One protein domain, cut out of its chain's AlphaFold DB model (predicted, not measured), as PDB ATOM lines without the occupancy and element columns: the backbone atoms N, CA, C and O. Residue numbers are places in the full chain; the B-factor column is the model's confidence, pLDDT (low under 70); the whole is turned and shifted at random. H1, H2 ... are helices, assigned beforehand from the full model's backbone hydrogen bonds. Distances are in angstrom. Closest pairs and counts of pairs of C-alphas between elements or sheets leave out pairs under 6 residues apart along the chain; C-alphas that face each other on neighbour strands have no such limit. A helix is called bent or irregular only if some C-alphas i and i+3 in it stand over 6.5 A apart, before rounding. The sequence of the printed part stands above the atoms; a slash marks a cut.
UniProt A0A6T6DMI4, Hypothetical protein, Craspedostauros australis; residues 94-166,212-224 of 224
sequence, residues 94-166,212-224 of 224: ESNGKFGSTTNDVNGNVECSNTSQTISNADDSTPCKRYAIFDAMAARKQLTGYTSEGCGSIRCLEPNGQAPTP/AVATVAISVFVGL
ATOM      1  N   GLU A  94      -3.350  40.528  38.488       81.62
ATOM      2  CA  GLU A  94      -4.721  40.122  38.177       81.62
ATOM      3  C   GLU A  94      -4.716  38.879  37.277       81.62
ATOM      4  O   GLU A  94      -4.136  38.872  36.188       81.62
ATOM      5  N   SER A  95      -5.360  37.813  37.745       82.38
ATOM      6  CA  SER A  95      -5.259  36.481  37.149       82.38
ATOM      7  C   SER A  95      -6.542  36.006  36.464       82.38
ATOM      8  O   SER A  95      -6.628  34.846  36.062       82.38
ATOM      9  N   ASN A  96      -7.546  36.880  36.310       86.00
ATOM     10  CA  ASN A  96      -8.859  36.552  35.732       86.00
ATOM     11  C   ASN A  96      -9.482  35.285  36.361       86.00
ATOM     12  O   ASN A  96      -9.931  34.388  35.649       86.00
ATOM     13  N   GLY A  97      -9.443  35.183  37.694       85.94
ATOM     14  CA  GLY A  97      -9.979  34.040  38.445       85.94
ATOM     15  C   GLY A  97      -9.044  32.825  38.534       85.94
ATOM     16  O   GLY A  97      -9.419  31.798  39.093       85.94
ATOM     17  N   LYS A  98      -7.814  32.894  38.020       90.75
ATOM     18  CA  LYS A  98      -6.841  31.793  38.100       90.75
ATOM     19  C   LYS A  98      -6.003  31.898  39.371       90.75
ATOM     20  O   LYS A  98      -4.942  32.522  39.379       90.75
ATOM     21  N   PHE A  99      -6.460  31.283  40.459       91.56
ATOM     22  CA  PHE A  99      -5.775  31.371  41.751       91.56
ATOM     23  C   PHE A  99      -4.356  30.776  41.717       91.56
ATOM     24  O   PHE A  99      -3.449  31.273  42.380       91.56
ATOM     25  N   GLY A 100      -4.103  29.759  40.893       91.75
ATOM     26  CA  GLY A 100      -2.750  29.234  40.709       91.75
ATOM     27  C   GLY A 100      -1.769  30.268  40.140       91.75
ATOM     28  O   GLY A 100      -0.586  30.196  40.457       91.75
ATOM     29  N   SER A 101      -2.216  31.266  39.366       93.19
ATOM     30  CA  SER A 101      -1.341  32.375  38.949       93.19
ATOM     31  C   SER A 101      -0.906  33.229  40.140       93.19
ATOM     32  O   SER A 101       0.250  33.629  40.193       93.19
ATOM     33  N   THR A 102      -1.771  33.420  41.140       93.94
ATOM     34  CA  THR A 102      -1.393  34.069  42.406       93.94
ATOM     35  C   THR A 102      -0.326  33.265  43.145       93.94
ATOM     36  O   THR A 102       0.675  33.827  43.578       93.94
ATOM     37  N   THR A 103      -0.473  31.939  43.237       93.19
ATOM     38  CA  THR A 103       0.579  31.067  43.793       93.19
ATOM     39  C   THR A 103       1.891  31.193  43.013       93.19
ATOM     40  O   THR A 103       2.966  31.242  43.611       93.19
ATOM     41  N   ASN A 104       1.808  31.274  41.683       92.19
ATOM     42  CA  ASN A 104       2.974  31.442  40.827       92.19
ATOM     43  C   ASN A 104       3.684  32.782  41.057       92.19
ATOM     44  O   ASN A 104       4.912  32.810  41.114       92.19
ATOM     45  N   ASP A 105       2.934  33.866  41.233       94.00
ATOM     46  CA  ASP A 105       3.500  35.183  41.527       94.00
ATOM     47  C   ASP A 105       4.137  35.237  42.926       94.00
ATOM     48  O   ASP A 105       5.159  35.897  43.110       94.00
ATOM     49  N   VAL A 106       3.594  34.501  43.906       92.44
ATOM     50  CA  VAL A 106       4.151  34.457  45.268       92.44
ATOM     51  C   VAL A 106       5.411  33.592  45.362       92.44
ATOM     52  O   VAL A 106       6.389  34.007  45.980       92.44
ATOM     53  N   ASN A 107       5.409  32.378  44.799       90.38
ATOM     54  CA  ASN A 107       6.527  31.439  44.973       90.38
ATOM     55  C   ASN A 107       6.685  30.435  43.814       90.38
ATOM     56  O   ASN A 107       7.087  29.284  44.008       90.38
ATOM     57  N   GLY A 108       6.361  30.846  42.586       89.81
ATOM     58  CA  GLY A 108       6.277  29.945  41.434       89.81
ATOM     59  C   GLY A 108       7.564  29.197  41.100       89.81
ATOM     60  O   GLY A 108       7.514  28.038  40.688       89.81
ATOM     61  N   ASN A 109       8.730  29.795  41.354       87.62
ATOM     62  CA  ASN A 109      10.014  29.131  41.121       87.62
ATOM     63  C   ASN A 109      10.182  27.851  41.953       87.62
ATOM     64  O   ASN A 109      10.824  26.912  41.483       87.62
ATOM     65  N   VAL A 110       9.606  27.803  43.158       85.81
ATOM     66  CA  VAL A 110       9.695  26.651  44.067       85.81
ATOM     67  C   VAL A 110       8.453  25.773  43.970       85.81
ATOM     68  O   VAL A 110       8.565  24.552  43.985       85.81
ATOM     69  N   GLU A 111       7.272  26.383  43.872       86.81
ATOM     70  CA  GLU A 111       5.996  25.673  44.002       86.81
ATOM     71  C   GLU A 111       5.372  25.265  42.662       86.81
ATOM     72  O   GLU A 111       4.607  24.306  42.623       86.81
ATOM     73  N   CYS A 112       5.689  25.970  41.571       87.06
ATOM     74  CA  CYS A 112       5.059  25.774  40.258       87.06
ATOM     75  C   CYS A 112       6.008  25.194  39.201       87.06
ATOM     76  O   CYS A 112       5.569  24.819  38.110       87.06
ATOM     77  N   SER A 113       7.309  25.125  39.490       74.12
ATOM     78  CA  SER A 113       8.276  24.511  38.589       74.12
ATOM     79  C   SER A 113       8.188  22.978  38.668       74.12
ATOM     80  O   SER A 113       7.869  22.418  39.705       74.12
ATOM     81  N   ASN A 114       8.449  22.300  37.545       56.50
ATOM     82  CA  ASN A 114       8.740  20.859  37.406       56.50
ATOM     83  C   ASN A 114       7.652  19.778  37.631       56.50
ATOM     84  O   ASN A 114       7.987  18.597  37.520       56.50
ATOM     85  N   THR A 115       6.363  20.097  37.786       54.31
ATOM     86  CA  THR A 115       5.323  19.049  37.896       54.31
ATOM     87  C   THR A 115       4.168  19.218  36.897       54.31
ATOM     88  O   THR A 115       3.239  19.997  37.079       54.31
ATOM     89  N   SER A 116       4.179  18.424  35.816       56.91
ATOM     90  CA  SER A 116       2.932  18.055  35.125       56.91
ATOM     91  C   SER A 116       2.256  16.964  35.939       56.91
ATOM     92  O   SER A 116       2.459  15.779  35.685       56.91
ATOM     93  N   GLN A 117       1.512  17.371  36.964       64.25
ATOM     94  CA  GLN A 117       0.788  16.458  37.839       64.25
ATOM     95  C   GLN A 117      -0.640  16.965  38.051       64.25
ATOM     96  O   GLN A 117      -0.867  18.107  38.447       64.25
ATOM     97  N   THR A 118      -1.613  16.096  37.783       63.88
ATOM     98  CA  THR A 118      -2.936  16.241  38.395       63.88
ATOM     99  C   THR A 118      -2.804  15.720  39.815       63.88
ATOM    100  O   THR A 118      -2.446  14.559  40.007       63.88
ATOM    101  N   ILE A 119      -3.032  16.586  40.794       65.81
ATOM    102  CA  ILE A 119      -2.861  16.275  42.206       65.81
ATOM    103  C   ILE A 119      -4.244  16.007  42.791       65.81
ATOM    104  O   ILE A 119      -5.100  16.894  42.828       65.81
ATOM    105  N   SER A 120      -4.470  14.759  43.203       60.19
ATOM    106  CA  SER A 120      -5.777  14.305  43.679       60.19
ATOM    107  C   SER A 120      -6.060  14.640  45.138       60.19
ATOM    108  O   SER A 120      -7.226  14.774  45.489       60.19
ATOM    109  N   ASN A 121      -5.028  14.805  45.971       64.31
ATOM    110  CA  ASN A 121      -5.183  15.279  47.344       64.31
ATOM    111  C   ASN A 121      -4.453  16.604  47.513       64.31
ATOM    112  O   ASN A 121      -3.269  16.707  47.196       64.31
ATOM    113  N   ALA A 122      -5.131  17.605  48.074       63.75
ATOM    114  CA  ALA A 122      -4.519  18.906  48.322       63.75
ATOM    115  C   ALA A 122      -3.239  18.801  49.168       63.75
ATOM    116  O   ALA A 122      -2.307  19.573  48.955       63.75
ATOM    117  N   ASP A 123      -3.156  17.807  50.058       68.75
ATOM    118  CA  ASP A 123      -2.008  17.619  50.940       68.75
ATOM    119  C   ASP A 123      -0.694  17.270  50.230       68.75
ATOM    120  O   ASP A 123       0.384  17.530  50.781       68.75
ATOM    121  N   ASP A 124      -0.788  16.774  48.996       74.69
ATOM    122  CA  ASP A 124       0.343  16.307  48.197       74.69
ATOM    123  C   ASP A 124       1.065  17.455  47.466       74.69
ATOM    124  O   ASP A 124       2.130  17.244  46.887       74.69
ATOM    125  N   SER A 125       0.529  18.687  47.487       84.19
ATOM    126  CA  SER A 125       1.222  19.848  46.910       84.19
ATOM    127  C   SER A 125       0.889  21.174  47.603       84.19
ATOM    128  O   SER A 125      -0.268  21.484  47.886       84.19
ATOM    129  N   THR A 126       1.907  22.009  47.837       87.44
ATOM    130  CA  THR A 126       1.726  23.354  48.416       87.44
ATOM    131  C   THR A 126       0.741  24.220  47.613       87.44
ATOM    132  O   THR A 126      -0.150  24.797  48.240       87.44
ATOM    133  N   PRO A 127       0.781  24.261  46.262       89.00
ATOM    134  CA  PRO A 127      -0.224  24.978  45.473       89.00
ATOM    135  C   PRO A 127      -1.661  24.533  45.743       89.00
ATOM    136  O   PRO A 127      -2.548  25.380  45.840       89.00
ATOM    137  N   CYS A 128      -1.902  23.229  45.910       87.06
ATOM    138  CA  CYS A 128      -3.248  22.736  46.186       87.06
ATOM    139  C   CYS A 128      -3.697  22.983  47.623       87.06
ATOM    140  O   CYS A 128      -4.877  23.257  47.825       87.06
ATOM    141  N   LYS A 129      -2.787  23.006  48.607       88.31
ATOM    142  CA  LYS A 129      -3.113  23.495  49.961       88.31
ATOM    143  C   LYS A 129      -3.573  24.950  49.932       88.31
ATOM    144  O   LYS A 129      -4.600  25.277  50.518       88.31
ATOM    145  N   ARG A 130      -2.855  25.814  49.204       90.56
ATOM    146  CA  ARG A 130      -3.249  27.220  49.028       90.56
ATOM    147  C   ARG A 130      -4.623  27.324  48.366       90.56
ATOM    148  O   ARG A 130      -5.476  28.054  48.859       90.56
ATOM    149  N   TYR A 131      -4.852  26.566  47.290       89.19
ATOM    150  CA  TYR A 131      -6.143  26.570  46.601       89.19
ATOM    151  C   TYR A 131      -7.287  26.082  47.498       89.19
ATOM    152  O   TYR A 131      -8.337  26.706  47.506       89.19
ATOM    153  N   ALA A 132      -7.083  25.040  48.309       87.94
ATOM    154  CA  ALA A 132      -8.110  24.538  49.224       87.94
ATOM    155  C   ALA A 132      -8.529  25.579  50.279       87.94
ATOM    156  O   ALA A 132      -9.711  25.714  50.595       87.94
ATOM    157  N   ILE A 133      -7.574  26.352  50.806       88.62
ATOM    158  CA  ILE A 133      -7.872  27.448  51.738       88.62
ATOM    159  C   ILE A 133      -8.622  28.574  51.008       88.62
ATOM    160  O   ILE A 133      -9.602  29.100  51.537       88.62
ATOM    161  N   PHE A 134      -8.192  28.925  49.789       90.44
ATOM    162  CA  PHE A 134      -8.871  29.925  48.961       90.44
ATOM    163  C   PHE A 134     -10.314  29.532  48.664       90.44
ATOM    164  O   PHE A 134     -11.215  30.331  48.902       90.44
ATOM    165  N   ASP A 135     -10.533  28.301  48.214       89.00
ATOM    166  CA  ASP A 135     -11.850  27.759  47.896       89.00
ATOM    167  C   ASP A 135     -12.789  27.810  49.110       89.00
ATOM    168  O   ASP A 135     -13.895  28.345  49.034       89.00
ATOM    169  N   ALA A 136     -12.311  27.395  50.289       87.38
ATOM    170  CA  ALA A 136     -13.094  27.473  51.521       87.38
ATOM    171  C   ALA A 136     -13.534  28.913  51.865       87.38
ATOM    172  O   ALA A 136     -14.649  29.132  52.356       87.38
ATOM    173  N   MET A 137     -12.684  29.911  51.612       88.88
ATOM    174  CA  MET A 137     -13.027  31.320  51.823       88.88
ATOM    175  C   MET A 137     -13.936  31.866  50.718       88.88
ATOM    176  O   MET A 137     -14.885  32.595  51.009       88.88
ATOM    177  N   ALA A 138     -13.676  31.496  49.468       87.69
ATOM    178  CA  ALA A 138     -14.455  31.891  48.307       87.69
ATOM    179  C   ALA A 138     -15.899  31.380  48.412       87.69
ATOM    180  O   ALA A 138     -16.831  32.169  48.248       87.69
ATOM    181  N   ALA A 139     -16.094  30.133  48.852       85.62
ATOM    182  CA  ALA A 139     -17.402  29.559  49.153       85.62
ATOM    183  C   ALA A 139     -18.159  30.361  50.230       85.62
ATOM    184  O   ALA A 139     -19.341  30.671  50.080       85.62
ATOM    185  N   ARG A 140     -17.477  30.782  51.308       87.50
ATOM    186  CA  ARG A 140     -18.074  31.633  52.360       87.50
ATOM    187  C   ARG A 140     -18.462  33.020  51.858       87.50
ATOM    188  O   ARG A 140     -19.372  33.634  52.412       87.50
ATOM    189  N   LYS A 141     -17.754  33.521  50.850       88.19
ATOM    190  CA  LYS A 141     -17.995  34.820  50.219       88.19
ATOM    191  C   LYS A 141     -18.887  34.730  48.981       88.19
ATOM    192  O   LYS A 141     -19.165  35.772  48.399       88.19
ATOM    193  N   GLN A 142     -19.362  33.531  48.630       89.50
ATOM    194  CA  GLN A 142     -20.179  33.270  47.441       89.50
ATOM    195  C   GLN A 142     -19.507  33.783  46.156       89.50
ATOM    196  O   GLN A 142     -20.165  34.304  45.259       89.50
ATOM    197  N   LEU A 143     -18.175  33.683  46.091       85.38
ATOM    198  CA  LEU A 143     -17.430  33.988  44.877       85.38
ATOM    199  C   LEU A 143     -17.625  32.846  43.875       85.38
ATOM    200  O   LEU A 143     -17.774  31.691  44.264       85.38
ATOM    201  N   THR A 144     -17.615  33.169  42.587       87.06
ATOM    202  CA  THR A 144     -17.707  32.198  41.487       87.06
ATOM    203  C   THR A 144     -16.702  32.558  40.393       87.06
ATOM    204  O   THR A 144     -16.085  33.627  40.427       87.06
ATOM    205  N   GLY A 145     -16.498  31.661  39.424       87.75
ATOM    206  CA  GLY A 145     -15.619  31.917  38.276       87.75
ATOM    207  C   GLY A 145     -14.119  31.865  38.586       87.75
ATOM    208  O   GLY A 145     -13.324  32.429  37.834       87.75
ATOM    209  N   TYR A 146     -13.722  31.203  39.675       88.19
ATOM    210  CA  TYR A 146     -12.321  30.957  40.006       88.19
ATOM    211  C   TYR A 146     -11.899  29.516  39.706       88.19
ATOM    212  O   TYR A 146     -12.726  28.617  39.586       88.19
ATOM    213  N   THR A 147     -10.592  29.293  39.558       88.62
ATOM    214  CA  THR A 147     -10.004  27.982  39.253       88.62
ATOM    215  C   THR A 147      -8.637  27.825  39.916       88.62
ATOM    216  O   THR A 147      -7.963  28.814  40.219       88.62
ATOM    217  N   SER A 148      -8.168  26.583  40.056       87.88
ATOM    218  CA  SER A 148      -6.815  26.282  40.547       87.88
ATOM    219  C   SER A 148      -5.709  26.512  39.500       87.88
ATOM    220  O   SER A 148      -4.554  26.157  39.735       87.88
ATOM    221  N   GLU A 149      -6.038  27.006  38.303       88.75
ATOM    222  CA  GLU A 149      -5.087  27.116  37.194       88.75
ATOM    223  C   GLU A 149      -4.044  28.218  37.407       88.75
ATOM    224  O   GLU A 149      -4.274  29.167  38.146       88.75
ATOM    225  N   GLY A 150      -2.921  28.134  36.686       88.25
ATOM    226  CA  GLY A 150      -1.936  29.221  36.583       88.25
ATOM    227  C   GLY A 150      -0.606  28.972  37.299       88.25
ATOM    228  O   GLY A 150       0.336  29.725  37.084       88.25
ATOM    229  N   CYS A 151      -0.500  27.885  38.068       88.81
ATOM    230  CA  CYS A 151       0.745  27.394  38.668       88.81
ATOM    231  C   CYS A 151       1.285  26.217  37.836       88.81
ATOM    232  O   CYS A 151       1.100  25.048  38.173       88.81
ATOM    233  N   GLY A 152       1.870  26.520  36.673       84.31
ATOM    234  CA  GLY A 152       2.341  25.507  35.724       84.31
ATOM    235  C   GLY A 152       1.225  24.577  35.215       84.31
ATOM    236  O   GLY A 152       0.115  25.010  34.889       84.31
ATOM    237  N   SER A 153       1.528  23.280  35.148       79.81
ATOM    238  CA  SER A 153       0.589  22.227  34.733       79.81
ATOM    239  C   SER A 153      -0.178  21.602  35.906       79.81
ATOM    240  O   SER A 153      -0.914  20.637  35.699       79.81
ATOM    241  N   ILE A 154      -0.022  22.130  37.126       81.62
ATOM    242  CA  ILE A 154      -0.685  21.599  38.318       81.62
ATOM    243  C   ILE A 154      -2.196  21.826  38.202       81.62
ATOM    244  O   ILE A 154      -2.663  22.895  37.789       81.62
ATOM    245  N   ARG A 155      -2.968  20.793  38.542       81.12
ATOM    246  CA  ARG A 155      -4.428  20.845  38.670       81.12
ATOM    247  C   ARG A 155      -4.821  20.190  39.984       81.12
ATOM    248  O   ARG A 155      -4.461  19.038  40.215       81.12
ATOM    249  N   CYS A 156      -5.525  20.940  40.822       82.50
ATOM    250  CA  CYS A 156      -5.984  20.488  42.126       82.50
ATOM    251  C   CYS A 156      -7.395  19.936  41.964       82.50
ATOM    252  O   CYS A 156      -8.271  20.645  41.470       82.50
ATOM    253  N   LEU A 157      -7.608  18.672  42.324       69.12
ATOM    254  CA  LEU A 157      -8.963  18.132  42.383       69.12
ATOM    255  C   LEU A 157      -9.683  18.726  43.596       69.12
ATOM    256  O   LEU A 157      -9.102  18.833  44.678       69.12
ATOM    257  N   GLU A 158     -10.941  19.119  43.417       60.84
ATOM    258  CA  GLU A 158     -11.779  19.544  44.537       60.84
ATOM    259  C   GLU A 158     -12.140  18.331  45.416       60.84
ATOM    260  O   GLU A 158     -12.023  17.191  44.952       60.84
ATOM    261  N   PRO A 159     -12.596  18.520  46.672       49.91
ATOM    262  CA  PRO A 159     -12.845  17.429  47.629       49.91
ATOM    263  C   PRO A 159     -13.785  16.312  47.138       49.91
ATOM    264  O   PRO A 159     -13.803  15.226  47.712       49.91
ATOM    265  N   ASN A 160     -14.534  16.549  46.056       44.94
ATOM    266  CA  ASN A 160     -15.442  15.584  45.433       44.94
ATOM    267  C   ASN A 160     -14.837  14.854  44.215       44.94
ATOM    268  O   ASN A 160     -15.551  14.143  43.513       44.94
ATOM    269  N   GLY A 161     -13.545  15.038  43.922       42.53
ATOM    270  CA  GLY A 161     -12.853  14.391  42.800       42.53
ATOM    271  C   GLY A 161     -13.207  14.942  41.412       42.53
ATOM    272  O   GLY A 161     -12.706  14.430  40.411       42.53
ATOM    273  N   GLN A 162     -14.032  15.987  41.334       36.84
ATOM    274  CA  GLN A 162     -14.387  16.653  40.085       36.84
ATOM    275  C   GLN A 162     -13.499  17.891  39.911       36.84
ATOM    276  O   GLN A 162     -13.384  18.707  40.823       36.84
ATOM    277  N   ALA A 163     -12.862  18.040  38.745       41.66
ATOM    278  CA  ALA A 163     -12.297  19.331  38.358       41.66
ATOM    279  C   ALA A 163     -13.424  20.382  38.359       41.66
ATOM    280  O   ALA A 163     -14.545  20.018  37.980       41.66
ATOM    281  N   PRO A 164     -13.157  21.647  38.740       44.94
ATOM    282  CA  PRO A 164     -14.164  22.693  38.670       44.94
ATOM    283  C   PRO A 164     -14.677  22.736  37.234       44.94
ATOM    284  O   PRO A 164     -13.926  22.984  36.284       44.94
ATOM    285  N   THR A 165     -15.949  22.389  37.055       36.88
ATOM    286  CA  THR A 165     -16.598  22.577  35.766       36.88
ATOM    287  C   THR A 165     -16.531  24.071  35.468       36.88
ATOM    288  O   THR A 165     -16.842  24.859  36.365       36.88
ATOM    289  N   PRO A 166     -16.137  24.496  34.253       39.97
ATOM    290  CA  PRO A 166     -16.392  25.862  33.831       39.97
ATOM    291  C   PRO A 166     -17.886  26.080  34.036       39.97
ATOM    292  O   PRO A 166     -18.683  25.369  33.423       39.97
ATOM    293  N   ALA A 212     -12.510  41.712  45.581       50.88
ATOM    294  CA  ALA A 212     -12.950  40.682  46.519       50.88
ATOM    295  C   ALA A 212     -12.045  39.437  46.471       50.88
ATOM    296  O   ALA A 212     -11.726  38.869  47.518       50.88
ATOM    297  N   VAL A 213     -11.581  39.049  45.278       54.94
ATOM    298  CA  VAL A 213     -10.618  37.952  45.094       54.94
ATOM    299  C   VAL A 213      -9.268  38.294  45.727       54.94
ATOM    300  O   VAL A 213      -8.714  37.447  46.423       54.94
ATOM    301  N   ALA A 214      -8.771  39.526  45.574       54.38
ATOM    302  CA  ALA A 214      -7.519  39.966  46.195       54.38
ATOM    303  C   ALA A 214      -7.586  39.946  47.737       54.38
ATOM    304  O   ALA A 214      -6.701  39.392  48.387       54.38
ATOM    305  N   THR A 215      -8.665  40.460  48.341       56.31
ATOM    306  CA  THR A 215      -8.839  40.450  49.807       56.31
ATOM    307  C   THR A 215      -8.939  39.029  50.377       56.31
ATOM    308  O   THR A 215      -8.379  38.730  51.438       56.31
ATOM    309  N   VAL A 216      -9.635  38.129  49.676       60.09
ATOM    310  CA  VAL A 216      -9.726  36.716  50.071       60.09
ATOM    311  C   VAL A 216      -8.381  36.014  49.886       60.09
ATOM    312  O   VAL A 216      -7.948  35.300  50.785       60.09
ATOM    313  N   ALA A 217      -7.682  36.266  48.780       58.94
ATOM    314  CA  ALA A 217      -6.373  35.686  48.520       58.94
ATOM    315  C   ALA A 217      -5.346  36.090  49.584       58.94
ATOM    316  O   ALA A 217      -4.653  35.215  50.082       58.94
ATOM    317  N   ILE A 218      -5.304  37.353  50.027       58.44
ATOM    318  CA  ILE A 218      -4.431  37.776  51.137       58.44
ATOM    319  C   ILE A 218      -4.709  36.939  52.398       58.44
ATOM    320  O   ILE A 218      -3.779  36.430  53.018       58.44
ATOM    321  N   SER A 219      -5.983  36.700  52.725       55.53
ATOM    322  CA  SER A 219      -6.391  35.923  53.908       55.53
ATOM    323  C   SER A 219      -5.936  34.453  53.870       55.53
ATOM    324  O   SER A 219      -5.736  33.845  54.919       55.53
ATOM    325  N   VAL A 220      -5.732  33.878  52.680       59.53
ATOM    326  CA  VAL A 220      -5.243  32.499  52.491       59.53
ATOM    327  C   VAL A 220      -3.800  32.339  52.944       59.53
ATOM    328  O   VAL A 220      -3.446  31.325  53.541       59.53
ATOM    329  N   PHE A 221      -2.966  33.339  52.675       56.56
ATOM    330  CA  PHE A 221      -1.569  33.313  53.095       56.56
ATOM    331  C   PHE A 221      -1.433  33.603  54.595       56.56
ATOM    332  O   PHE A 221      -0.582  33.017  55.248       56.56
ATOM    333  N   VAL A 222      -2.355  34.392  55.160       52.97
ATOM    334  CA  VAL A 222      -2.451  34.740  56.592       52.97
ATOM    335  C   VAL A 222      -2.735  33.533  57.509       52.97
ATOM    336  O   VAL A 222      -2.470  33.599  58.708       52.97
ATOM    337  N   GLY A 223      -3.271  32.432  56.972       41.97
ATOM    338  CA  GLY A 223      -3.758  31.279  57.742       41.97
ATOM    339  C   GLY A 223      -2.847  30.045  57.818       41.97
ATOM    340  O   GLY A 223      -3.353  28.991  58.205       41.97
ATOM    341  N   LEU A 224      -1.565  30.138  57.442       41.25
ATOM    342  CA  LEU A 224      -0.577  29.045  57.523       41.25
ATOM    343  C   LEU A 224       0.551  29.349  58.516       41.25
ATOM    344  O   LEU A 224       1.108  30.466  58.455       41.25
TER     345      LEU A 224
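AT A GLANCE: This is residues 94 to 166 and 212 to 224 of the 224 residues of the protein "Hypothetical protein" of Craspedostauros australis (UniProt A0A6T6DMI4). Three helices with long loops make a small rounded body: H2, the longest helix, has H1 folded back against it as a helical hairpin, and H3 crosses it steeply. After H2, the unnamed residues 141 to 151 run back alongside it. The printed part has 86 residues, with three named helices in the order H1, H2, H3 and no named strand; the class is all helix, although the helices hold just 39 of the 86 residues. It is compact, with a radius of gyration of the C-alphas of 11.7 A and spans of 32 by 27 by 24 A.

HOW THE PARTS SIT: H1, residues 99 to 111, and H2, residues 126 to 140, touch and form a helical hairpin. They run opposite ways at a shallow tilt of 21 degrees, and their closest C-alphas, those of Thr 103 and Pro 127, are 6.4 A apart. H3, residues 212 to 222, touches H2, its closest C-alphas being those of Phe 134 and Val 220, 5.7 A apart. These two run opposite ways at a steep tilt of 51 degrees. H1 and H3 are near each other, with 9 pairs of C-alphas within 10 A. Residues 118 to 119 pair with residues 155 to 156, parallel. Every O i to N i+4 pair is within hydrogen-bond range in H2, against 7 of 9 in H1 and 6 of 7 in H3.

IN THESE COORDINATES: H1 begins at C-alpha 99 (-5.775, 31.371, 41.751) and is 13.3 A long; it is irregular, C-alphas 106 and 109 being 8.9 A apart. H2 begins at C-alpha 126 (1.726, 23.354, 48.416) and is 21.8 A long. H3, 15.7 A long, ends at C-alpha 222 (-2.451, 34.740, 56.592).

THE WHOLE: The C-alphas farthest apart, those of Asn 114 and Gln 142, are 33.0 A apart. The link from H1 to H2 is long, with 14 residues. Residues 167 to 211 are not printed, and C-alphas 166 and 212 are 19.8 A apart across the cut. The mean pLDDT of the printed part is 74.6, and residues 114 to 123, 157 to 166 and 212 to 224 are under 70.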